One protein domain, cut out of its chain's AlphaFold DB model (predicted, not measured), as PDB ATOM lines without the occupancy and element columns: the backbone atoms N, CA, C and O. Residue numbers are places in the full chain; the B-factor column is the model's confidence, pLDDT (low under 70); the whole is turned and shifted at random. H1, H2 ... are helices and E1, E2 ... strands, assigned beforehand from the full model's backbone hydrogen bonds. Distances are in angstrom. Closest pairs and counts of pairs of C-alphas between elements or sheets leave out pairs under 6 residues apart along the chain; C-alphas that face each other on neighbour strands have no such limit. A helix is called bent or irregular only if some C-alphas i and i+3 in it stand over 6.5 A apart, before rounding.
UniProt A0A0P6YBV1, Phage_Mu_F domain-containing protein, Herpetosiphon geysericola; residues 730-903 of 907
ATOM      1  N   SER A 730     278.817  68.823 245.188       86.50
ATOM      2  CA  SER A 730     279.030  67.682 246.086       86.50
ATOM      3  C   SER A 730     280.280  67.835 246.961       86.50
ATOM      4  O   SER A 730     280.251  67.435 248.128       86.50
ATOM      5  N   LEU A 731     281.356  68.437 246.434       91.62
ATOM      6  CA  LEU A 731     282.584  68.706 247.188       91.62
ATOM      7  C   LEU A 731     282.343  69.776 248.253       91.62
ATOM      8  O   LEU A 731     282.687  69.558 249.413       91.62
ATOM      9  N   ASP A 732     281.704  70.887 247.876       88.69
ATOM     10  CA  ASP A 732     281.352  71.967 248.805       88.69
ATOM     11  C   ASP A 732     280.500  71.442 249.965       88.69
ATOM     12  O   ASP A 732     280.778  71.716 251.133       88.69
ATOM     13  N   SER A 733     279.491  70.627 249.646       83.88
ATOM     14  CA  SER A 733     278.602  70.024 250.642       83.88
ATOM     15  C   SER A 733     279.359  69.083 251.582       83.88
ATOM     16  O   SER A 733     279.189  69.159 252.799       83.88
ATOM     17  N   ALA A 734     280.229  68.224 251.042       83.75
ATOM     18  CA  ALA A 734     281.012  67.288 251.842       83.75
ATOM     19  C   ALA A 734     282.006  68.008 252.768       83.75
ATOM     20  O   ALA A 734     282.120  67.651 253.940       83.75
ATOM     21  N   LEU A 735     282.678  69.054 252.275       90.94
ATOM     22  CA  LEU A 735     283.585  69.867 253.086       90.94
ATOM     23  C   LEU A 735     282.839  70.654 254.164       90.94
ATOM     24  O   LEU A 735     283.323  70.753 255.287       90.94
ATOM     25  N   ARG A 736     281.634  71.157 253.878       90.31
ATOM     26  CA  ARG A 736     280.808  71.842 254.882       90.31
ATOM     27  C   ARG A 736     280.450  70.932 256.047       90.31
ATOM     28  O   ARG A 736     280.587  71.349 257.192       90.31
ATOM     29  N   VAL A 737     280.033  69.701 255.751       83.19
ATOM     30  CA  VAL A 737     279.717  68.681 256.764       83.19
ATOM     31  C   VAL A 737     280.966  68.277 257.551       83.19
ATOM     32  O   VAL A 737     280.891  68.084 258.761       83.19
ATOM     33  N   ALA A 738     282.121  68.187 256.887       85.69
ATOM     34  CA  ALA A 738     283.381  67.833 257.534       85.69
ATOM     35  C   ALA A 738     283.910  68.935 258.468       85.69
ATOM     36  O   ALA A 738     284.390  68.626 259.555       85.69
ATOM     37  N   MET A 739     283.838  70.202 258.047       93.38
ATOM     38  CA  MET A 739     284.584  71.299 258.672       93.38
ATOM     39  C   MET A 739     283.749  72.141 259.639       93.38
ATOM     40  O   MET A 739     284.240  72.473 260.712       93.38
ATOM     41  N   LEU A 740     282.503  72.495 259.295       91.62
ATOM     42  CA  LEU A 740     281.734  73.477 260.076       91.62
ATOM     43  C   LEU A 740     281.507  73.057 261.542       91.62
ATOM     44  O   LEU A 740     281.797  73.877 262.411       91.62
ATOM     45  N   PRO A 741     281.027  71.831 261.845       86.88
ATOM     46  CA  PRO A 741     280.768  71.434 263.230       86.88
ATOM     47  C   PRO A 741     282.044  71.451 264.073       86.88
ATOM     48  O   PRO A 741     282.053  71.961 265.186       86.88
ATOM     49  N   LEU A 742     283.150  70.974 263.503       88.75
ATOM     50  CA  LEU A 742     284.390  70.796 264.246       88.75
ATOM     51  C   LEU A 742     285.146  72.115 264.460       88.75
ATOM     52  O   LEU A 742     285.694  72.341 265.533       88.75
ATOM     53  N   LEU A 743     285.145  73.023 263.478       92.50
ATOM     54  CA  LEU A 743     285.721  74.363 263.658       92.50
ATOM     55  C   LEU A 743     284.935  75.189 264.684       92.50
ATOM     56  O   LEU A 743     285.527  75.984 265.412       92.50
ATOM     57  N   LEU A 744     283.617  74.997 264.739       88.25
ATOM     58  CA  LEU A 744     282.763  75.588 265.759       88.25
ATOM     59  C   LEU A 744     283.101  75.040 267.151       88.25
ATOM     60  O   LEU A 744     283.340  75.833 268.058       88.25
ATOM     61  N   GLU A 745     283.155  73.714 267.310       87.75
ATOM     62  CA  GLU A 745     283.514  73.063 268.577       87.75
ATOM     63  C   GLU A 745     284.858  73.571 269.106       87.75
ATOM     64  O   GLU A 745     284.918  74.057 270.230       87.75
ATOM     65  N   ILE A 746     285.903  73.568 268.272       88.56
ATOM     66  CA  ILE A 746     287.244  74.039 268.658       88.56
ATOM     67  C   ILE A 746     287.211  75.502 269.117       88.56
ATOM     68  O   ILE A 746     287.835  75.864 270.113       88.56
ATOM     69  N   ALA A 747     286.486  76.366 268.402       88.31
ATOM     70  CA  ALA A 747     286.409  77.777 268.761       88.31
ATOM     71  C   ALA A 747     285.659  78.008 270.088       88.31
ATOM     72  O   ALA A 747     286.056  78.888 270.858       88.31
ATOM     73  N   MET A 748     284.616  77.218 270.373       83.44
ATOM     74  CA  MET A 748     283.897  77.262 271.652       83.44
ATOM     75  C   MET A 748     284.720  76.684 272.808       83.44
ATOM     76  O   MET A 748     284.723  77.263 273.890       83.44
ATOM     77  N   GLU A 749     285.437  75.580 272.589       85.00
ATOM     78  CA  GLU A 749     286.337  74.986 273.587       85.00
ATOM     79  C   GLU A 749     287.416  75.981 274.011       85.00
ATOM     80  O   GLU A 749     287.651  76.179 275.203       85.00
ATOM     81  N   GLU A 750     288.020  76.674 273.045       84.44
ATOM     82  CA  GLU A 750     289.021  77.691 273.354       84.44
ATOM     83  C   GLU A 750     288.435  78.921 274.035       84.44
ATOM     84  O   GLU A 750     289.090  79.551 274.864       84.44
ATOM     85  N   LEU A 751     287.178  79.254 273.745       82.31
ATOM     86  CA  LEU A 751     286.499  80.334 274.447       82.31
ATOM     87  C   LEU A 751     286.300  79.970 275.923       82.31
ATOM     88  O   LEU A 751     286.685  80.746 276.794       82.31
ATOM     89  N   ALA A 752     285.804  78.763 276.200       78.56
ATOM     90  CA  ALA A 752     285.631  78.253 277.559       78.56
ATOM     91  C   ALA A 752     286.971  78.126 278.312       78.56
ATOM     92  O   ALA A 752     287.066  78.450 279.497       78.56
ATOM     93  N   SER A 753     288.034  77.703 277.620       78.12
ATOM     94  CA  SER A 753     289.402  77.663 278.156       78.12
ATOM     95  C   SER A 753     289.875  79.053 278.601       78.12
ATOM     96  O   SER A 753     290.409  79.222 279.702       78.12
ATOM     97  N   ASN A 754     289.603  80.080 277.792       75.00
ATOM     98  CA  ASN A 754     289.937  81.461 278.128       75.00
ATOM     99  C   ASN A 754     289.140  82.001 279.315       75.00
ATOM    100  O   ASN A 754     289.724  82.652 280.184       75.00
ATOM    101  N   GLU A 755     287.839  81.711 279.380       73.06
ATOM    102  CA  GLU A 755     286.985  82.068 280.518       73.06
ATOM    103  C   GLU A 755     287.514  81.457 281.816       73.06
ATOM    104  O   GLU A 755     287.677  82.162 282.814       73.06
ATOM    105  N   ALA A 756     287.877  80.173 281.788       69.38
ATOM    106  CA  ALA A 756     288.440  79.477 282.938       69.38
ATOM    107  C   ALA A 756     289.799  80.055 283.370       69.38
ATOM    108  O   ALA A 756     290.083  80.150 284.569       69.38
ATOM    109  N   MET A 757     290.644  80.450 282.412       64.50
ATOM    110  CA  MET A 757     291.975  80.995 282.688       64.50
ATOM    111  C   MET A 757     291.928  82.437 283.215       64.50
ATOM    112  O   MET A 757     292.678  82.780 284.132       64.50
ATOM    113  N   ILE A 758     291.066  83.285 282.648       68.62
ATOM    114  CA  ILE A 758     290.976  84.719 282.970       68.62
ATOM    115  C   ILE A 758     289.971  84.986 284.104       68.62
ATOM    116  O   ILE A 758     290.116  85.969 284.834       68.62
ATOM    117  N   GLY A 759     289.013  84.083 284.328       61.47
ATOM    118  CA  GLY A 759     288.014  84.177 285.394       61.47
ATOM    119  C   GLY A 759     286.906  85.193 285.109       61.47
ATOM    120  O   GLY A 759     286.335  85.746 286.051       61.47
ATOM    121  N   LEU A 760     286.641  85.472 283.828       59.28
ATOM    122  CA  LEU A 760     285.573  86.353 283.365       59.28
ATOM    123  C   LEU A 760     284.605  85.554 282.491       59.28
ATOM    124  O   LEU A 760     284.923  85.237 281.346       59.28
ATOM    125  N   ASP A 761     283.439  85.254 283.058       60.88
ATOM    126  CA  ASP A 761     282.357  84.545 282.375       60.88
ATOM    127  C   ASP A 761     281.728  85.467 281.315       60.88
ATOM    128  O   ASP A 761     281.352  86.608 281.616       60.88
ATOM    129  N   VAL A 762     281.606  84.994 280.072       62.25
ATOM    130  CA  VAL A 762     280.841  85.682 279.021       62.25
ATOM    131  C   VAL A 762     279.392  85.215 279.079       62.25
ATOM    132  O   VAL A 762     279.107  84.092 279.485       62.25
ATOM    133  N   ASP A 763     278.449  86.062 278.649       69.38
ATOM    134  CA  ASP A 763     277.089  85.594 278.366       69.38
ATOM    135  C   ASP A 763     277.164  84.440 277.339       69.38
ATOM    136  O   ASP A 763     277.573  84.682 276.195       69.38
ATOM    137  N   PRO A 764     276.752  83.206 277.701       60.56
ATOM    138  CA  PRO A 764     276.855  82.049 276.817       60.56
ATOM    139  C   PRO A 764     276.113  82.239 275.491       60.56
ATOM    140  O   PRO A 764     276.523  81.691 274.471       60.56
ATOM    141  N   ALA A 765     275.044  83.043 275.473       63.38
ATOM    142  CA  ALA A 765     274.305  83.339 274.252       63.38
ATOM    143  C   ALA A 765     275.081  84.285 273.321       63.38
ATOM    144  O   ALA A 765     275.056  84.103 272.106       63.38
ATOM    145  N   LEU A 766     275.797  85.268 273.878       67.81
ATOM    146  CA  LEU A 766     276.637  86.194 273.110       67.81
ATOM    147  C   LEU A 766     277.880  85.485 272.558       67.81
ATOM    148  O   LEU A 766     278.238  85.672 271.396       67.81
ATOM    149  N   ALA A 767     278.510  84.661 273.394       65.69
ATOM    150  CA  ALA A 767     279.615  83.786 273.027       65.69
ATOM    151  C   ALA A 767     279.221  82.846 271.877       65.69
ATOM    152  O   ALA A 767     279.871  82.837 270.830       65.69
ATOM    153  N   ALA A 768     278.107  82.122 272.030       66.56
ATOM    154  CA  ALA A 768     277.603  81.216 271.007       66.56
ATOM    155  C   ALA A 768     277.280  81.947 269.696       66.56
ATOM    156  O   ALA A 768     277.715  81.497 268.641       66.56
ATOM    157  N   ASP A 769     276.589  83.091 269.734       76.31
ATOM    158  CA  ASP A 769     276.241  83.853 268.524       76.31
ATOM    159  C   ASP A 769     277.484  84.332 267.752       76.31
ATOM    160  O   ASP A 769     277.588  84.140 266.537       76.31
ATOM    161  N   GLN A 770     278.482  84.886 268.448       75.81
ATOM    162  CA  GLN A 770     279.703  85.387 267.809       75.81
ATOM    163  C   GLN A 770     280.556  84.269 267.206       75.81
ATOM    164  O   GLN A 770     281.063  84.415 266.085       75.81
ATOM    165  N   VAL A 771     280.713  83.155 267.924       79.50
ATOM    166  CA  VAL A 771     281.474  81.999 267.439       79.50
ATOM    167  C   VAL A 771     280.739  81.340 266.268       79.50
ATOM    168  O   VAL A 771     281.355  81.089 265.232       79.50
ATOM    169  N   MET A 772     279.418  81.152 266.367       80.81
ATOM    170  CA  MET A 772     278.578  80.601 265.294       80.81
ATOM    171  C   MET A 772     278.611  81.456 264.027       80.81
ATOM    172  O   MET A 772     278.763  80.928 262.919       80.81
ATOM    173  N   SER A 773     278.478  82.774 264.176       83.06
ATOM    174  CA  SER A 773     278.493  83.729 263.067       83.06
ATOM    175  C   SER A 773     279.833  83.710 262.331       83.06
ATOM    176  O   SER A 773     279.873  83.608 261.095       83.06
ATOM    177  N   TRP A 774     280.943  83.713 263.080       87.12
ATOM    178  CA  TRP A 774     282.273  83.563 262.500       87.12
ATOM    179  C   TRP A 774     282.439  82.204 261.819       87.12
ATOM    180  O   TRP A 774     282.763  82.180 260.633       87.12
ATOM    181  N   ALA A 775     282.176  81.093 262.512       86.62
ATOM    182  CA  ALA A 775     282.408  79.748 261.991       86.62
ATOM    183  C   ALA A 775     281.611  79.507 260.703       86.62
ATOM    184  O   ALA A 775     282.150  78.997 259.720       86.62
ATOM    185  N   THR A 776     280.354  79.957 260.657       82.62
ATOM    186  CA  THR A 776     279.491  79.825 259.474       82.62
ATOM    187  C   THR A 776     280.006  80.651 258.295       82.62
ATOM    188  O   THR A 776     280.097  80.140 257.174       82.62
ATOM    189  N   THR A 777     280.364  81.915 258.536       87.75
ATOM    190  CA  THR A 777     280.846  82.833 257.492       87.75
ATOM    191  C   THR A 777     282.214  82.408 256.972       87.75
ATOM    192  O   THR A 777     282.431  82.315 255.762       87.75
ATOM    193  N   TYR A 778     283.131  82.113 257.890       91.56
ATOM    194  CA  TYR A 778     284.495  81.722 257.588       91.56
ATOM    195  C   TYR A 778     284.541  80.390 256.842       91.56
ATOM    196  O   TYR A 778     285.155  80.311 255.780       91.56
ATOM    197  N   THR A 779     283.819  79.371 257.319       91.81
ATOM    198  CA  THR A 779     283.793  78.054 256.665       91.81
ATOM    199  C   THR A 779     283.253  78.149 255.237       91.81
ATOM    200  O   THR A 779     283.796  77.519 254.334       91.81
ATOM    201  N   ALA A 780     282.241  78.987 254.981       85.31
ATOM    202  CA  ALA A 780     281.745  79.212 253.622       85.31
ATOM    203  C   ALA A 780     282.810  79.843 252.699       85.31
ATOM    204  O   ALA A 780     282.965  79.426 251.549       85.31
ATOM    205  N   GLN A 781     283.570  80.824 253.199       91.75
ATOM    206  CA  GLN A 781     284.664  81.450 252.448       91.75
ATOM    207  C   GLN A 781     285.825  80.478 252.206       91.75
ATOM    208  O   GLN A 781     286.351  80.404 251.093       91.75
ATOM    209  N   LEU A 782     286.188  79.705 253.229       93.81
ATOM    210  CA  LEU A 782     287.236  78.696 253.179       93.81
ATOM    211  C   LEU A 782     286.915  77.611 252.150       93.81
ATOM    212  O   LEU A 782     287.749  77.331 251.293       93.81
ATOM    213  N   ILE A 783     285.698  77.061 252.169       94.75
ATOM    214  CA  ILE A 783     285.256  76.046 251.202       94.75
ATOM    215  C   ILE A 783     285.336  76.589 249.781       94.75
ATOM    216  O   ILE A 783     285.921  75.943 248.917       94.75
ATOM    217  N   LYS A 784     284.854  77.814 249.541       91.31
ATOM    218  CA  LYS A 784     284.963  78.451 248.223       91.31
ATOM    219  C   LYS A 784     286.419  78.535 247.746       91.31
ATOM    220  O   LYS A 784     286.704  78.246 246.583       91.31
ATOM    221  N   GLY A 785     287.341  78.910 248.636       92.19
ATOM    222  CA  GLY A 785     288.776  78.949 248.346       92.19
ATOM    223  C   GLY A 785     289.354  77.561 248.053       92.19
ATOM    224  O   GLY A 785     289.999  77.363 247.020       92.19
ATOM    225  N   LEU A 786     289.069  76.583 248.915       93.88
ATOM    226  CA  LEU A 786     289.514  75.199 248.762       93.88
ATOM    227  C   LEU A 786     289.005  74.587 247.460       93.88
ATOM    228  O   LEU A 786     289.795  73.965 246.751       93.88
ATOM    229  N   THR A 787     287.736  74.785 247.110       94.31
ATOM    230  CA  THR A 787     287.132  74.280 245.873       94.31
ATOM    231  C   THR A 787     287.736  74.940 244.644       94.31
ATOM    232  O   THR A 787     288.063  74.236 243.693       94.31
ATOM    233  N   SER A 788     288.000  76.251 244.676       93.69
ATOM    234  CA  SER A 788     288.712  76.933 243.587       93.69
ATOM    235  C   SER A 788     290.106  76.340 243.369       93.69
ATOM    236  O   SER A 788     290.438  75.947 242.256       93.69
ATOM    237  N   THR A 789     290.906  76.188 244.431       93.19
ATOM    238  CA  THR A 789     292.242  75.575 244.320       93.19
ATOM    239  C   THR A 789     292.163  74.115 243.869       93.19
ATOM    240  O   THR A 789     293.009  73.652 243.108       93.19
ATOM    241  N   THR A 790     291.144  73.376 244.319       95.88
ATOM    242  CA  THR A 790     290.915  71.987 243.895       95.88
ATOM    243  C   THR A 790     290.622  71.930 242.403       95.88
ATOM    244  O   THR A 790     291.223  71.120 241.704       95.88
ATOM    245  N   ARG A 791     289.759  72.818 241.899       95.38
ATOM    246  CA  ARG A 791     289.442  72.920 240.475       95.38
ATOM    247  C   ARG A 791     290.694  73.179 239.644       95.38
ATOM    248  O   ARG A 791     290.934  72.431 238.707       95.38
ATOM    249  N   ASP A 792     291.533  74.132 240.043       95.12
ATOM    250  CA  ASP A 792     292.777  74.441 239.324       95.12
ATOM    251  C   ASP A 792     293.733  73.236 239.256       95.12
ATOM    252  O   ASP A 792     294.400  73.002 238.246       95.12
ATOM    253  N   LEU A 793     293.829  72.460 240.343       93.50
ATOM    254  CA  LEU A 793     294.657  71.251 240.397       93.50
ATOM    255  C   LEU A 793     294.081  70.137 239.515       93.50
ATOM    256  O   LEU A 793     294.826  69.482 238.786       93.50
ATOM    257  N   VAL A 794     292.762  69.957 239.542       95.88
ATOM    258  CA  VAL A 794     292.058  68.971 238.719       95.88
ATOM    259  C   VAL A 794     292.137  69.334 237.234       95.88
ATOM    260  O   VAL A 794     292.395  68.460 236.415       95.88
ATOM    261  N   GLU A 795     292.006  70.606 236.861       93.94
ATOM    262  CA  GLU A 795     292.149  71.062 235.471       93.94
ATOM    263  C   GLU A 795     293.558  70.806 234.920       93.94
ATOM    264  O   GLU A 795     293.716  70.345 233.783       93.94
ATOM    265  N   LYS A 796     294.595  71.026 235.738       93.69
ATOM    266  CA  LYS A 796     295.979  70.666 235.387       93.69
ATOM    267  C   LYS A 796     296.134  69.158 235.200       93.69
ATOM    268  O   LYS A 796     296.729  68.736 234.206       93.69
ATOM    269  N   ALA A 797     295.560  68.359 236.100       93.31
ATOM    270  CA  ALA A 797     295.568  66.902 235.999       93.31
ATOM    271  C   ALA A 797     294.854  66.413 234.727       93.31
ATOM    272  O   ALA A 797     295.409  65.597 233.998       93.31
ATOM    273  N   ILE A 798     293.678  66.965 234.399       93.50
ATOM    274  CA  ILE A 798     292.926  66.656 233.171       93.50
ATOM    275  C   ILE A 798     293.746  67.002 231.929       93.50
ATOM    276  O   ILE A 798     293.840  66.194 231.006       93.50
ATOM    277  N   THR A 799     294.354  68.189 231.903       93.00
ATOM    278  CA  THR A 799     295.177  68.641 230.775       93.00
ATOM    279  C   THR A 799     296.343  67.684 230.539       93.00
ATOM    280  O   THR A 799     296.576  67.254 229.411       93.00
ATOM    281  N   GLN A 800     297.043  67.297 231.607       91.75
ATOM    282  CA  GLN A 800     298.174  66.375 231.535       91.75
ATOM    283  C   GLN A 800     297.754  64.952 231.141       91.75
ATOM    284  O   GLN A 800     298.425  64.325 230.317       91.75
ATOM    285  N   TYR A 801     296.629  64.476 231.682       90.25
ATOM    286  CA  TYR A 801     296.052  63.170 231.371       90.25
ATOM    287  C   TYR A 801     295.648  63.060 229.897       90.25
ATOM    288  O   TYR A 801     295.979  62.085 229.228       90.25
ATOM    289  N   ARG A 802     295.009  64.101 229.347       87.88
ATOM    290  CA  ARG A 802     294.599  64.146 227.932       87.88
ATOM    291  C   ARG A 802     295.773  64.340 226.971       87.88
ATOM    292  O   ARG A 802     295.726  63.842 225.850       87.88
ATOM    293  N   ALA A 803     296.812  65.065 227.383       88.62
ATOM    294  CA  ALA A 803     297.976  65.347 226.544       88.62
ATOM    295  C   ALA A 803     298.957  64.167 226.421       88.62
ATOM    296  O   ALA A 803     299.793  64.179 225.516       88.62
ATOM    297  N   THR A 804     298.875  63.165 227.304       88.56
ATOM    298  CA  THR A 804     299.834  62.050 227.359       88.56
ATOM    299  C   THR A 804     299.169  60.724 226.968       88.56
ATOM    300  O   THR A 804     298.470  60.123 227.785       88.56
ATOM    301  N   PRO A 805     299.388  60.217 225.738       81.62
ATOM    302  CA  PRO A 805     298.827  58.938 225.309       81.62
ATOM    303  C   PRO A 805     299.324  57.770 226.173       81.62
ATOM    304  O   PRO A 805     300.523  57.637 226.409       81.62
ATOM    305  N   GLY A 806     298.411  56.891 226.596       83.38
ATOM    306  CA  GLY A 806     298.741  55.662 227.328       83.38
ATOM    307  C   GLY A 806     298.751  55.771 228.857       83.38
ATOM    308  O   GLY A 806     299.130  54.800 229.506       83.38
ATOM    309  N   MET A 807     298.325  56.900 229.439       85.50
ATOM    310  CA  MET A 807     298.136  57.006 230.891       85.50
ATOM    311  C   MET A 807     297.009  56.091 231.387       85.50
ATOM    312  O   MET A 807     295.901  56.072 230.850       85.50
ATOM    313  N   THR A 808     297.298  55.345 232.447       86.81
ATOM    314  CA  THR A 808     296.359  54.463 233.143       86.81
ATOM    315  C   THR A 808     295.512  55.236 234.156       86.81
ATOM    316  O   THR A 808     295.828  56.365 234.533       86.81
ATOM    317  N   ARG A 809     294.445  54.609 234.664       83.81
ATOM    318  CA  ARG A 809     293.657  55.148 235.784       83.81
ATOM    319  C   ARG A 809     294.507  55.420 237.031       83.81
ATOM    320  O   ARG A 809     294.317  56.442 237.679       83.81
ATOM    321  N   ALA A 810     295.477  54.554 237.325       75.81
ATOM    322  CA  ALA A 810     296.404  54.748 238.439       75.81
ATOM    323  C   ALA A 810     297.305  55.981 238.229       75.81
ATOM    324  O   ALA A 810     297.643  56.683 239.181       75.81
ATOM    325  N   ASP A 811     297.669  56.293 236.980       81.31
ATOM    326  CA  ASP A 811     298.397  57.526 236.665       81.31
ATOM    327  C   ASP A 811     297.519  58.765 236.898       81.31
ATOM    328  O   ASP A 811     298.000  59.754 237.449       81.31
ATOM    329  N   LEU A 812     296.227  58.701 236.550       84.81
ATOM    330  CA  LEU A 812     295.259  59.768 236.830       84.81
ATOM    331  C   LEU A 812     295.033  59.968 238.337       84.81
ATOM    332  O   LEU A 812     295.019  61.104 238.804       84.81
ATOM    333  N   GLU A 813     294.915  58.887 239.109       83.12
ATOM    334  CA  GLU A 813     294.834  58.932 240.575       83.12
ATOM    335  C   GLU A 813     296.059  59.640 241.177       83.12
ATOM    336  O   GLU A 813     295.907  60.547 241.995       83.12
ATOM    337  N   ARG A 814     297.269  59.333 240.689       83.00
ATOM    338  CA  ARG A 814     298.504  60.018 241.111       83.00
ATOM    339  C   ARG A 814     298.547  61.496 240.713       83.00
ATOM    340  O   ARG A 814     299.072  62.308 241.471       83.00
ATOM    341  N   LEU A 815     297.995  61.868 239.556       85.50
ATOM    342  CA  LEU A 815     297.876  63.275 239.145       85.50
ATOM    343  C   LEU A 815     296.880  64.063 240.006       85.50
ATOM    344  O   LEU A 815     297.017  65.278 240.139       85.50
ATOM    345  N   LEU A 816     295.892  63.379 240.584       89.94
ATOM    346  CA  LEU A 816     294.862  63.966 241.438       89.94
ATOM    347  C   LEU A 816     295.221  63.956 242.934       89.94
ATOM    348  O   LEU A 816     294.578  64.671 243.702       89.94
ATOM    349  N   ASP A 817     296.262  63.232 243.355       85.62
ATOM    350  CA  ASP A 817     296.751  63.220 244.745       85.62
ATOM    351  C   ASP A 817     297.034  64.628 245.316       85.62
ATOM    352  O   ASP A 817     296.608  64.921 246.432       85.62
ATOM    353  N   PRO A 818     297.613  65.592 244.573       88.19
ATOM    354  CA  PRO A 818     297.749  66.959 245.077       88.19
ATOM    355  C   PRO A 818     296.407  67.642 245.392       88.19
ATOM    356  O   PRO A 818     296.373  68.551 246.219       88.19
ATOM    357  N   ALA A 819     295.314  67.233 244.738       90.12
ATOM    358  CA  ALA A 819     293.973  67.774 244.945       90.12
ATOM    359  C   ALA A 819     293.220  67.055 246.078       90.12
ATOM    360  O   ALA A 819     292.557  67.724 246.870       90.12
ATOM    361  N   PHE A 820     293.337  65.730 246.190       91.06
ATOM    362  CA  PHE A 820     292.504  64.913 247.091       91.06
ATOM    363  C   PHE A 820     293.288  64.043 248.087       91.06
ATOM    364  O   PHE A 820     292.702  63.247 248.815       91.06
ATOM    365  N   GLY A 821     294.609  64.174 248.122       79.50
ATOM    366  CA  GLY A 821     295.498  63.312 248.888       79.50
ATOM    367  C   GLY A 821     295.596  63.656 250.372       79.50
ATOM    368  O   GLY A 821     295.315  64.777 250.817       79.50
ATOM    369  N   ALA A 822     296.098  62.685 251.137       79.44
ATOM    370  CA  ALA A 822     296.286  62.765 252.586       79.44
ATOM    371  C   ALA A 822     297.110  63.984 253.022       79.44
ATOM    372  O   ALA A 822     296.757  64.665 253.980       79.44
ATOM    373  N   LYS A 823     298.172  64.330 252.287       77.06
ATOM    374  CA  LYS A 823     299.020  65.485 252.628       77.06
ATOM    375  C   LYS A 823     298.253  66.804 252.592       77.06
ATOM    376  O   LYS A 823     298.514  67.682 253.409       77.06
ATOM    377  N   ARG A 824     297.322  66.967 251.647       85.06
ATOM    378  CA  ARG A 824     296.499  68.180 251.561       85.06
ATOM    379  C   ARG A 824     295.464  68.219 252.679       85.06
ATOM    380  O   ARG A 824     295.305  69.274 253.281       85.06
ATOM    381  N   ALA A 825     294.832  67.086 252.988       86.75
ATOM    382  CA  ALA A 825     293.911  66.977 254.119       86.75
ATOM    383  C   ALA A 825     294.602  67.329 255.451       86.75
ATOM    384  O   ALA A 825     294.083  68.143 256.205       86.75
ATOM    385  N   GLU A 826     295.812  66.811 255.689       85.06
ATOM    386  CA  GLU A 826     296.621  67.100 256.887       85.06
ATOM    387  C   GLU A 826     296.957  68.593 256.989       85.06
ATOM    388  O   GLU A 826     296.786  69.214 258.037       85.06
ATOM    389  N   MET A 827     297.409  69.195 255.883       85.38
ATOM    390  CA  MET A 827     297.713  70.625 255.848       85.38
ATOM    391  C   MET A 827     296.494  71.479 256.189       85.38
ATOM    392  O   MET A 827     296.642  72.439 256.942       85.38
ATOM    393  N   ILE A 828     295.321  71.154 255.639       93.00
ATOM    394  CA  ILE A 828     294.083  71.885 255.926       93.00
ATOM    395  C   ILE A 828     293.709  71.689 257.393       93.00
ATOM    396  O   ILE A 828     293.509  72.678 258.084       93.00
ATOM    397  N   ALA A 829     293.697  70.451 257.889       91.75
ATOM    398  CA  ALA A 829     293.308  70.153 259.261       91.75
ATOM    399  C   ALA A 829     294.117  70.967 260.283       91.75
ATOM    400  O   ALA A 829     293.537  71.765 261.008       91.75
ATOM    401  N   ILE A 830     295.451  70.872 260.253       87.81
ATOM    402  CA  ILE A 830     296.338  71.589 261.191       87.81
ATOM    403  C   ILE A 830     296.193  73.115 261.065       87.81
ATOM    404  O   ILE A 830     296.234  73.855 262.048       87.81
ATOM    405  N   THR A 831     296.053  73.616 259.835       92.50
ATOM    406  CA  THR A 831     295.959  75.063 259.597       92.50
ATOM    407  C   THR A 831     294.650  75.620 260.146       92.50
ATOM    408  O   THR A 831     294.644  76.674 260.779       92.50
ATOM    409  N   GLU A 832     293.544  74.920 259.922       95.00
ATOM    410  CA  GLU A 832     292.216  75.443 260.222       95.00
ATOM    411  C   GLU A 832     291.814  75.237 261.685       95.00
ATOM    412  O   GLU A 832     291.164  76.117 262.249       95.00
ATOM    413  N   THR A 833     292.300  74.184 262.353       92.56
ATOM    414  CA  THR A 833     292.204  74.073 263.820       92.56
ATOM    415  C   THR A 833     292.949  75.215 264.514       92.56
ATOM    416  O   THR A 833     292.386  75.893 265.373       92.56
ATOM    417  N   THR A 834     294.180  75.505 264.078       90.81
ATOM    418  CA  THR A 834     294.986  76.621 264.597       90.81
ATOM    419  C   THR A 834     294.275  77.960 264.405       90.81
ATOM    420  O   THR A 834     294.299  78.826 265.282       90.81
ATOM    421  N   ARG A 835     293.609  78.144 263.260       93.19
ATOM    422  CA  ARG A 835     292.859  79.368 262.978       93.19
ATOM    423  C   ARG A 835     291.632  79.510 263.865       93.19
ATOM    424  O   ARG A 835     291.397  80.606 264.366       93.19
ATOM    425  N   ALA A 836     290.875  78.432 264.064       92.38
ATOM    426  CA  ALA A 836     289.712  78.437 264.945       92.38
ATOM    427  C   ALA A 836     290.088  78.827 266.378       92.38
ATOM    428  O   ALA A 836     289.469  79.727 266.952       92.38
ATOM    429  N   ALA A 837     291.174  78.257 266.902       89.44
ATOM    430  CA  ALA A 837     291.699  78.612 268.217       89.44
ATOM    431  C   ALA A 837     292.134  80.090 268.302       89.44
ATOM    432  O   ALA A 837     291.735  80.825 269.205       89.44
ATOM    433  N   SER A 838     292.906  80.571 267.321       90.06
ATOM    434  CA  SER A 838     293.379  81.965 267.259       90.06
ATOM    435  C   SER A 838     292.241  82.989 267.116       90.06
ATOM    436  O   SER A 838     292.277  84.080 267.703       90.06
ATOM    437  N   GLN A 839     291.189  82.643 266.371       88.06
ATOM    438  CA  GLN A 839     290.017  83.499 266.248       88.06
ATOM    439  C   GLN A 839     289.305  83.661 267.593       88.06
ATOM    440  O   GLN A 839     288.926  84.785 267.934       88.06
ATOM    441  N   SER A 840     289.151  82.577 268.356       86.19
ATOM    442  CA  SER A 840     288.501  82.612 269.671       86.19
ATOM    443  C   SER A 840     289.179  83.625 270.605       86.19
ATOM    444  O   SER A 840     288.522  84.487 271.187       86.19
ATOM    445  N   GLN A 841     290.517  83.668 270.605       87.06
ATOM    446  CA  GLN A 841     291.310  84.664 271.346       87.06
ATOM    447  C   GLN A 841     291.012  86.110 270.916       87.06
ATOM    448  O   GLN A 841     291.005  87.041 271.724       87.06
ATOM    449  N   SER A 842     290.756  86.319 269.625       87.06
ATOM    450  CA  SER A 842     290.442  87.635 269.059       87.06
ATOM    451  C   SER A 842     289.034  88.100 269.438       87.06
ATOM    452  O   SER A 842     288.829  89.279 269.733       87.06
ATOM    453  N   GLN A 843     288.075  87.174 269.465       83.94
ATOM    454  CA  GLN A 843     286.706  87.429 269.912       83.94
ATOM    455  C   GLN A 843     286.664  87.710 271.411       83.94
ATOM    456  O   GLN A 843     286.122  88.734 271.829       83.94
ATOM    457  N   TYR A 844     287.324  86.874 272.210       84.38
ATOM    458  CA  TYR A 844     287.364  87.045 273.656       84.38
ATOM    459  C   TYR A 844     288.057  88.348 274.064       84.38
ATOM    460  O   TYR A 844     287.540  89.097 274.887       84.38
ATOM    461  N   LYS A 845     289.150  88.728 273.389       86.75
ATOM    462  CA  LYS A 845     289.761  90.054 273.557       86.75
ATOM    463  C   LYS A 845     288.782  91.205 273.307       86.75
ATOM    464  O   LYS A 845     288.849  92.220 273.997       86.75
ATOM    465  N   LYS A 846     287.916  91.093 272.296       83.69
ATOM    466  CA  LYS A 846     286.913  92.125 272.003       83.69
ATOM    467  C   LYS A 846     285.896  92.223 273.139       83.69
ATOM    468  O   LYS A 846     285.633  93.326 273.598       83.69
ATOM    469  N   ILE A 847     285.419  91.082 273.633       78.69
ATOM    470  CA  ILE A 847     284.515  91.009 274.787       78.69
ATOM    471  C   ILE A 847     285.158  91.653 276.026       78.69
ATOM    472  O   ILE A 847     284.535  92.480 276.687       78.69
ATOM    473  N   LEU A 848     286.433  91.352 276.295       79.75
ATOM    474  CA  LEU A 848     287.191  91.952 277.397       79.75
ATOM    475  C   LEU A 848     287.339  93.472 277.240       79.75
ATOM    476  O   LEU A 848     287.154  94.208 278.208       79.75
ATOM    477  N   ARG A 849     287.606  93.958 276.020       81.38
ATOM    478  CA  ARG A 849     287.672  95.397 275.727       81.38
ATOM    479  C   ARG A 849     286.332  96.086 275.969       81.38
ATOM    480  O   ARG A 849     286.318  97.168 276.550       81.38
ATOM    481  N   ASP A 850     285.230  95.480 275.537       74.00
ATOM    482  CA  ASP A 850     283.882  96.024 275.737       74.00
ATOM    483  C   ASP A 850     283.519  96.065 277.238       74.00
ATOM    484  O   ASP A 850     282.794  96.956 277.681       74.00
ATOM    485  N   ALA A 851     284.112  95.175 278.042       67.75
ATOM    486  CA  ALA A 851     284.072  95.201 279.506       67.75
ATOM    487  C   ALA A 851     285.079  96.183 280.157       67.75
ATOM    488  O   ALA A 851     285.185  96.234 281.382       67.75
ATOM    489  N   GLY A 852     285.817  96.975 279.369       74.12
ATOM    490  CA  GLY A 852     286.782  97.975 279.844       74.12
ATOM    491  C   GLY A 852     288.178  97.435 280.179       74.12
ATOM    492  O   GLY A 852     288.994  98.176 280.724       74.12
ATOM    493  N   LEU A 853     288.476  96.173 279.855       76.31
ATOM    494  CA  LEU A 853     289.758  95.526 280.135       76.31
ATOM    495  C   LEU A 853     290.611  95.418 278.865       76.31
ATOM    496  O   LEU A 853     290.237  94.764 277.890       76.31
ATOM    497  N   ASN A 854     291.802  96.019 278.879       82.56
ATOM    498  CA  ASN A 854     292.712  95.972 277.736       82.56
ATOM    499  C   ASN A 854     293.698  94.805 277.855       82.56
ATOM    500  O   ASN A 854     294.627  94.820 278.661       82.56
ATOM    501  N   PHE A 855     293.504  93.806 276.996       87.69
ATOM    502  CA  PHE A 855     294.412  92.676 276.828       87.69
ATOM    503  C   PHE A 855     295.144  92.745 275.485       87.69
ATOM    504  O   PHE A 855     294.599  93.164 274.456       87.69
ATOM    505  N   THR A 856     296.382  92.266 275.472       89.50
ATOM    506  CA  THR A 856     297.178  92.031 274.273       89.50
ATOM    507  C   THR A 856     297.260  90.540 273.979       89.50
ATOM    508  O   THR A 856     297.326  89.714 274.887       89.50
ATOM    509  N   ARG A 857     297.229  90.177 272.696       91.38
ATOM    510  CA  ARG A 857     297.445  88.792 272.276       91.38
ATOM    511  C   ARG A 857     298.944  88.549 272.144       91.38
ATOM    512  O   ARG A 857     299.655  89.377 271.573       91.38
ATOM    513  N   VAL A 858     299.408  87.412 272.646       89.62
ATOM    514  CA  VAL A 858     300.815  87.003 272.637       89.62
ATOM    515  C   VAL A 858     300.937  85.612 272.042       89.62
ATOM    516  O   VAL A 858     300.190  84.701 272.390       89.62
ATOM    517  N   ASN A 859     301.870  85.457 271.108       89.38
ATOM    518  CA  ASN A 859     302.045  84.211 270.379       89.38
ATOM    519  C   ASN A 859     302.897  83.216 271.175       89.38
ATOM    520  O   ASN A 859     303.951  83.566 271.710       89.38
ATOM    521  N   ARG A 860     302.466  81.957 271.186       85.62
ATOM    522  CA  ARG A 860     303.148  80.820 271.802       85.62
ATOM    523  C   ARG A 860     303.465  79.779 270.743       85.62
ATOM    524  O   ARG A 860     302.653  79.473 269.877       85.62
ATOM    525  N   THR A 861     304.659  79.216 270.829       80.69
ATOM    526  CA  THR A 861     305.088  78.094 269.987       80.69
ATOM    527  C   THR A 861     305.398  76.905 270.888       80.69
ATOM    528  O   THR A 861     305.735  77.104 272.054       80.69
ATOM    529  N   ASN A 862     305.353  75.684 270.348       64.56
ATOM    530  CA  ASN A 862     305.613  74.443 271.097       64.56
ATOM    531  C   ASN A 862     307.070  74.267 271.577       64.56
ATOM    532  O   ASN A 862     307.403  73.212 272.106       64.56
ATOM    533  N   ALA A 863     307.927  75.284 271.404       58.31
ATOM    534  CA  ALA A 863     309.323  75.316 271.855       58.31
ATOM    535  C   ALA A 863     310.144  74.060 271.482       58.31
ATOM    536  O   ALA A 863     311.052  73.668 272.210       58.31
ATOM    537  N   ASP A 864     309.825  73.441 270.342       67.19
ATOM    538  CA  ASP A 864     310.480  72.246 269.814       67.19
ATOM    539  C   ASP A 864     311.373  72.575 268.600       67.19
ATOM    540  O   ASP A 864     311.282  73.647 267.994       67.19
ATOM    541  N   ASP A 865     312.218  71.623 268.190       58.56
ATOM    542  CA  ASP A 865     313.064  71.742 266.986       58.56
ATOM    543  C   ASP A 865     312.250  71.831 265.674       58.56
ATOM    544  O   ASP A 865     312.812  71.919 264.580       58.56
ATOM    545  N   ARG A 866     310.912  71.770 265.756       62.38
ATOM    546  CA  ARG A 866     309.980  71.803 264.622       62.38
ATOM    547  C   ARG A 866     309.356  73.186 264.427       62.38
ATOM    548  O   ARG A 866     308.631  73.384 263.449       62.38
ATOM    549  N   VAL A 867     309.640  74.153 265.303       68.94
ATOM    550  CA  VAL A 867     309.221  75.547 265.126       68.94
ATOM    551  C   VAL A 867     309.872  76.118 263.863       68.94
ATOM    552  O   VAL A 867     311.092  76.129 263.708       68.94
ATOM    553  N   CYS A 868     309.053  76.599 262.928       73.88
ATOM    554  CA  CYS A 868     309.553  77.100 261.653       73.88
ATOM    555  C   CYS A 868     310.245  78.471 261.799       73.88
ATOM    556  O   CYS A 868     310.039  79.205 262.770       73.88
ATOM    557  N   ALA A 869     311.000  78.867 260.771       78.00
ATOM    558  CA  ALA A 869     311.703  80.153 260.730       78.00
ATOM    559  C   ALA A 869     310.777  81.388 260.779       78.00
ATOM    560  O   ALA A 869     311.246  82.477 261.096       78.00
ATOM    561  N   ILE A 870     309.482  81.230 260.475       81.31
ATOM    562  CA  ILE A 870     308.476  82.303 260.560       81.31
ATOM    563  C   ILE A 870     307.971  82.446 262.004       81.31
ATOM    564  O   ILE A 870     307.897  83.551 262.531       81.31
ATOM    565  N   CYS A 871     307.645  81.332 262.663       82.06
ATOM    566  CA  CYS A 871     307.029  81.319 263.990       82.06
ATOM    567  C   CYS A 871     308.033  81.504 265.132       82.06
ATOM    568  O   CYS A 871     307.679  82.081 266.156       82.06
ATOM    569  N   GLY A 872     309.275  81.038 264.968       82.12
ATOM    570  CA  GLY A 872     310.321  81.138 265.993       82.12
ATOM    571  C   GLY A 872     310.572  82.575 266.468       82.12
ATOM    572  O   GLY A 872     310.460  82.831 267.666       82.12
ATOM    573  N   PRO A 873     310.825  83.538 265.558       85.94
ATOM    574  CA  PRO A 873     311.017  84.945 265.920       85.94
ATOM    575  C   PRO A 873     309.805  85.608 266.592       85.94
ATOM    576  O   PRO A 873     309.962  86.626 267.264       85.94
ATOM    577  N   LEU A 874     308.605  85.046 266.408       85.75
ATOM    578  CA  LEU A 874     307.346  85.563 266.948       85.75
ATOM    579  C   LEU A 874     306.987  84.949 268.310       85.75
ATOM    580  O   LEU A 874     305.949  85.288 268.874       85.75
ATOM    581  N   HIS A 875     307.794  84.034 268.852       85.06
ATOM    582  CA  HIS A 875     307.544  83.461 270.172       85.06
ATOM    583  C   HIS A 875     307.599  84.548 271.260       85.06
ATOM    584  O   HIS A 875     308.545  85.336 271.312       85.06
ATOM    585  N   ASN A 876     306.582  84.600 272.123       86.31
ATOM    586  CA  ASN A 876     306.394  85.615 273.170       86.31
ATOM    587  C   ASN A 876     306.319  87.062 272.660       86.31
ATOM    588  O   ASN A 876     306.500  88.004 273.428       86.31
ATOM    589  N   LYS A 877     306.051  87.259 271.366       88.31
ATOM    590  CA  LYS A 877     305.818  88.585 270.795       88.31
ATOM    591  C   LYS A 877     304.343  88.947 270.861       88.31
ATOM    592  O   LYS A 877     303.480  88.101 270.607       88.31
ATOM    593  N   SER A 878     304.079  90.208 271.194       89.06
ATOM    594  CA  SER A 878     302.728  90.765 271.233       89.06
ATOM    595  C   SER A 878     302.194  91.003 269.823       89.06
ATOM    596  O   SER A 878     302.974  91.140 268.880       89.06
ATOM    597  N   GLU A 879     300.877  91.132 269.679       88.94
ATOM    598  CA  GLU A 879     300.222  91.417 268.394       88.94
ATOM    599  C   GLU A 879     300.713  92.681 267.673       88.94
ATOM    600  O   GLU A 879     300.509  92.808 266.469       88.94
ATOM    601  N   LYS A 880     301.395  93.593 268.379       86.75
ATOM    602  CA  LYS A 880     302.024  94.792 267.798       86.75
ATOM    603  C   LYS A 880     303.227  94.445 266.914       86.75
ATOM    604  O   LYS A 880     303.548  95.198 266.002       86.75
ATOM    605  N   ASP A 881     303.862  93.307 267.178       86.38
ATOM    606  CA  ASP A 881     305.058  92.824 266.486       86.38
ATOM    607  C   ASP A 881     304.735  91.716 265.463       86.38
ATOM    608  O   ASP A 881     305.644  91.112 264.889       86.38
ATOM    609  N   TRP A 882     303.452  91.390 265.264       87.62
ATOM    610  CA  TRP A 882     303.034  90.320 264.358       87.62
ATOM    611  C   TRP A 882     303.000  90.777 262.891       87.62
ATOM    612  O   TRP A 882     302.742  91.948 262.613       87.62
ATOM    613  N   PRO A 883     303.180  89.852 261.924       82.50
ATOM    614  CA  PRO A 883     303.082  90.171 260.497       82.50
ATOM    615  C   PRO A 883     301.691  90.671 260.086       82.50
ATOM    616  O   PRO A 883     301.565  91.503 259.192       82.50
ATOM    617  N   THR A 884     300.649  90.136 260.727       82.75
ATOM    618  CA  THR A 884     299.244  90.502 260.525       82.75
ATOM    619  C   THR A 884     298.506  90.482 261.861       82.75
ATOM    620  O   THR A 884     298.843  89.710 262.764       82.75
ATOM    621  N   LEU A 885     297.464  91.309 261.980       80.81
ATOM    622  CA  LEU A 885     296.619  91.371 263.179       80.81
ATOM    623  C   LEU A 885     295.667  90.170 263.314       80.81
ATOM    624  O   LEU A 885     295.056  90.005 264.367       80.81
ATOM    625  N   ASP A 886     295.567  89.312 262.299       79.56
ATOM    626  CA  ASP A 886     294.698  88.126 262.318       79.56
ATOM    627  C   ASP A 886     295.240  87.006 263.225       79.56
ATOM    628  O   ASP A 886     294.499  86.105 263.607       79.56
ATOM    629  N   GLY A 887     296.520  87.076 263.614       84.94
ATOM    630  CA  GLY A 887     297.185  86.021 264.383       84.94
ATOM    631  C   GLY A 887     297.497  84.770 263.547       84.94
ATOM    632  O   GLY A 887     297.343  84.783 262.323       84.94
ATOM    633  N   PRO A 888     297.995  83.686 264.173       88.19
ATOM    634  CA  PRO A 888     298.224  82.424 263.483       88.19
ATOM    635  C   PRO A 888     296.904  81.826 262.957       88.19
ATOM    636  O   PRO A 888     295.835  82.099 263.504       88.19
ATOM    637  N   PRO A 889     296.954  81.002 261.897       90.50
ATOM    638  CA  PRO A 889     298.148  80.487 261.234       90.50
ATOM    639  C   PRO A 889     298.748  81.488 260.226       90.50
ATOM    640  O   PRO A 889     298.051  82.018 259.361       90.50
ATOM    641  N   TRP A 890     300.071  81.686 260.271       84.88
ATOM    642  CA  TRP A 890     300.794  82.527 259.293       84.88
ATOM    643  C   TRP A 890     301.296  81.764 258.064       84.88
ATOM    644  O   TRP A 890     301.724  82.362 257.080       84.88
ATOM    645  N   HIS A 891     301.272  80.436 258.120       83.38
ATOM    646  CA  HIS A 891     301.651  79.552 257.027       83.38
ATOM    647  C   HIS A 891     300.883  78.224 257.151       83.38
ATOM    648  O   HIS A 891     300.380  77.914 258.235       83.38
ATOM    649  N   PRO A 892     300.807  77.409 256.085       84.25
ATOM    650  CA  PRO A 892     300.236  76.068 256.179       84.25
ATOM    651  C   PRO A 892     300.972  75.218 257.221       84.25
ATOM    652  O   PRO A 892     302.203  75.269 257.290       84.25
ATOM    653  N   ARG A 893     300.235  74.418 258.001       79.94
ATOM    654  CA  ARG A 893     300.762  73.611 259.125       79.94
ATOM    655  C   ARG A 893     301.369  74.450 260.260       79.94
ATOM    656  O   ARG A 893     302.334  74.027 260.897       79.94
ATOM    657  N   CYS A 894     300.868  75.665 260.480       83.38
ATOM    658  CA  CYS A 894     301.225  76.433 261.673       83.38
ATOM    659  C   CYS A 894     300.760  75.672 262.922       83.38
ATOM    660  O   CYS A 894     299.667  75.129 262.912       83.38
ATOM    661  N   ARG A 895     301.595  75.628 263.965       79.50
ATOM    662  CA  ARG A 895     301.313  74.977 265.263       79.50
ATOM    663  C   ARG A 895     301.442  75.983 266.412       79.50
ATOM    664  O   ARG A 895     301.928  75.658 267.491       79.50
ATOM    665  N   CYS A 896     301.159  77.249 266.120       84.69
ATOM    666  CA  CYS A 896     301.207  78.315 267.109       84.69
ATOM    667  C   CYS A 896     299.895  78.380 267.883       84.69
ATOM    668  O   CYS A 896     298.832  78.189 267.304       84.69
ATOM    669  N   ALA A 897     299.978  78.763 269.148       84.69
ATOM    670  CA  ALA A 897     298.832  79.145 269.956       84.69
ATOM    671  C   ALA A 897     298.904  80.639 270.284       84.69
ATOM    672  O   ALA A 897     299.963  81.267 270.203       84.69
ATOM    673  N   VAL A 898     297.777  81.219 270.674       88.19
ATOM    674  CA  VAL A 898     297.705  82.602 271.145       88.19
ATOM    675  C   VAL A 898     297.199  82.592 272.576       88.19
ATOM    676  O   VAL A 898     296.233  81.911 272.880       88.19
ATOM    677  N   THR A 899     297.847  83.367 273.438       86.69
ATOM    678  CA  THR A 899     297.396  83.624 274.810       86.69
ATOM    679  C   THR A 899     297.117  85.106 274.994       86.69
ATOM    680  O   THR A 899     297.740  85.938 274.329       86.69
ATOM    681  N   LEU A 900     296.234  85.452 275.923       86.38
ATOM    682  CA  LEU A 900     295.947  86.837 276.285       86.38
ATOM    683  C   LEU A 900     296.740  87.254 277.528       86.38
ATOM    684  O   LEU A 900     296.758  86.546 278.531       86.38
ATOM    685  N   GLU A 901     297.377  88.419 277.457       85.44
ATOM    686  CA  GLU A 901     298.096  89.055 278.564       85.44
ATOM    687  C   GLU A 901     297.535  90.462 278.810       85.44
ATOM    688  O   GLU A 901     297.178  91.166 277.866       85.44
ATOM    689  N   LEU A 902     297.429  90.886 280.069       79.75
ATOM    690  CA  LEU A 902     296.914  92.213 280.428       79.75
ATOM    691  C   LEU A 902     297.940  93.305 280.073       79.75
ATOM    692  O   LEU A 902     299.123  93.153 280.371       79.75
ATOM    693  N   GLU A 903     297.511  94.418 279.467       78.00
ATOM    694  CA  GLU A 903     298.423  95.535 279.179       78.00
ATOM    695  C   GLU A 903     298.774  96.324 280.459       78.00
ATOM    696  O   GLU A 903     297.883  96.772 281.189       78.00
TER     697      GLU A 903
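What this domain is: This is residues 730 to 903 of the 907 residues of the protein "Phage_Mu_F domain-containing protein" of Herpetosiphon geysericola (UniProt A0A0P6YBV1). H1b, H2 and H4 make a slender up-and-down bundle, each running against the one before; H2 runs on past it into a hairpin with H3, and the small antiparallel hairpin E1 E2 packs on H4. The 174 printed residues, with H1, H2, H3, H4, E1, E2 in that order, are mostly helix and loose, with radius of gyration of the C-alphas 19.5 A and spans 68 by 37 by 21 A.

How they stand to each other: Start at H1, residues 730 to 758, assigned as one helix by its hydrogen bonds but bent, C-alphas 738 and 741 being 7.2 A apart; its arms are H1a, 730 to 738, and H1b, 741 to 758. H2, residues 764 to 803, touches H1b; their closest C-alphas, of Leu 744 and Ala 775, are 5.6 A apart. H4, residues 822 to 850, touches H1b with 832 to 844 alone. Between E1, 855 to 860, and E2, 897 to 902, find N 858 and O 899 at 2.8 A.

Where its parts are: Find C-alpha 730 at (279.030, 67.682, 246.086) and C-alpha 902 at (296.914, 92.213, 280.428); H2 is 57.0 A long.

The domain as a whole: The printed part has no cut; E1 to E2 is a long link.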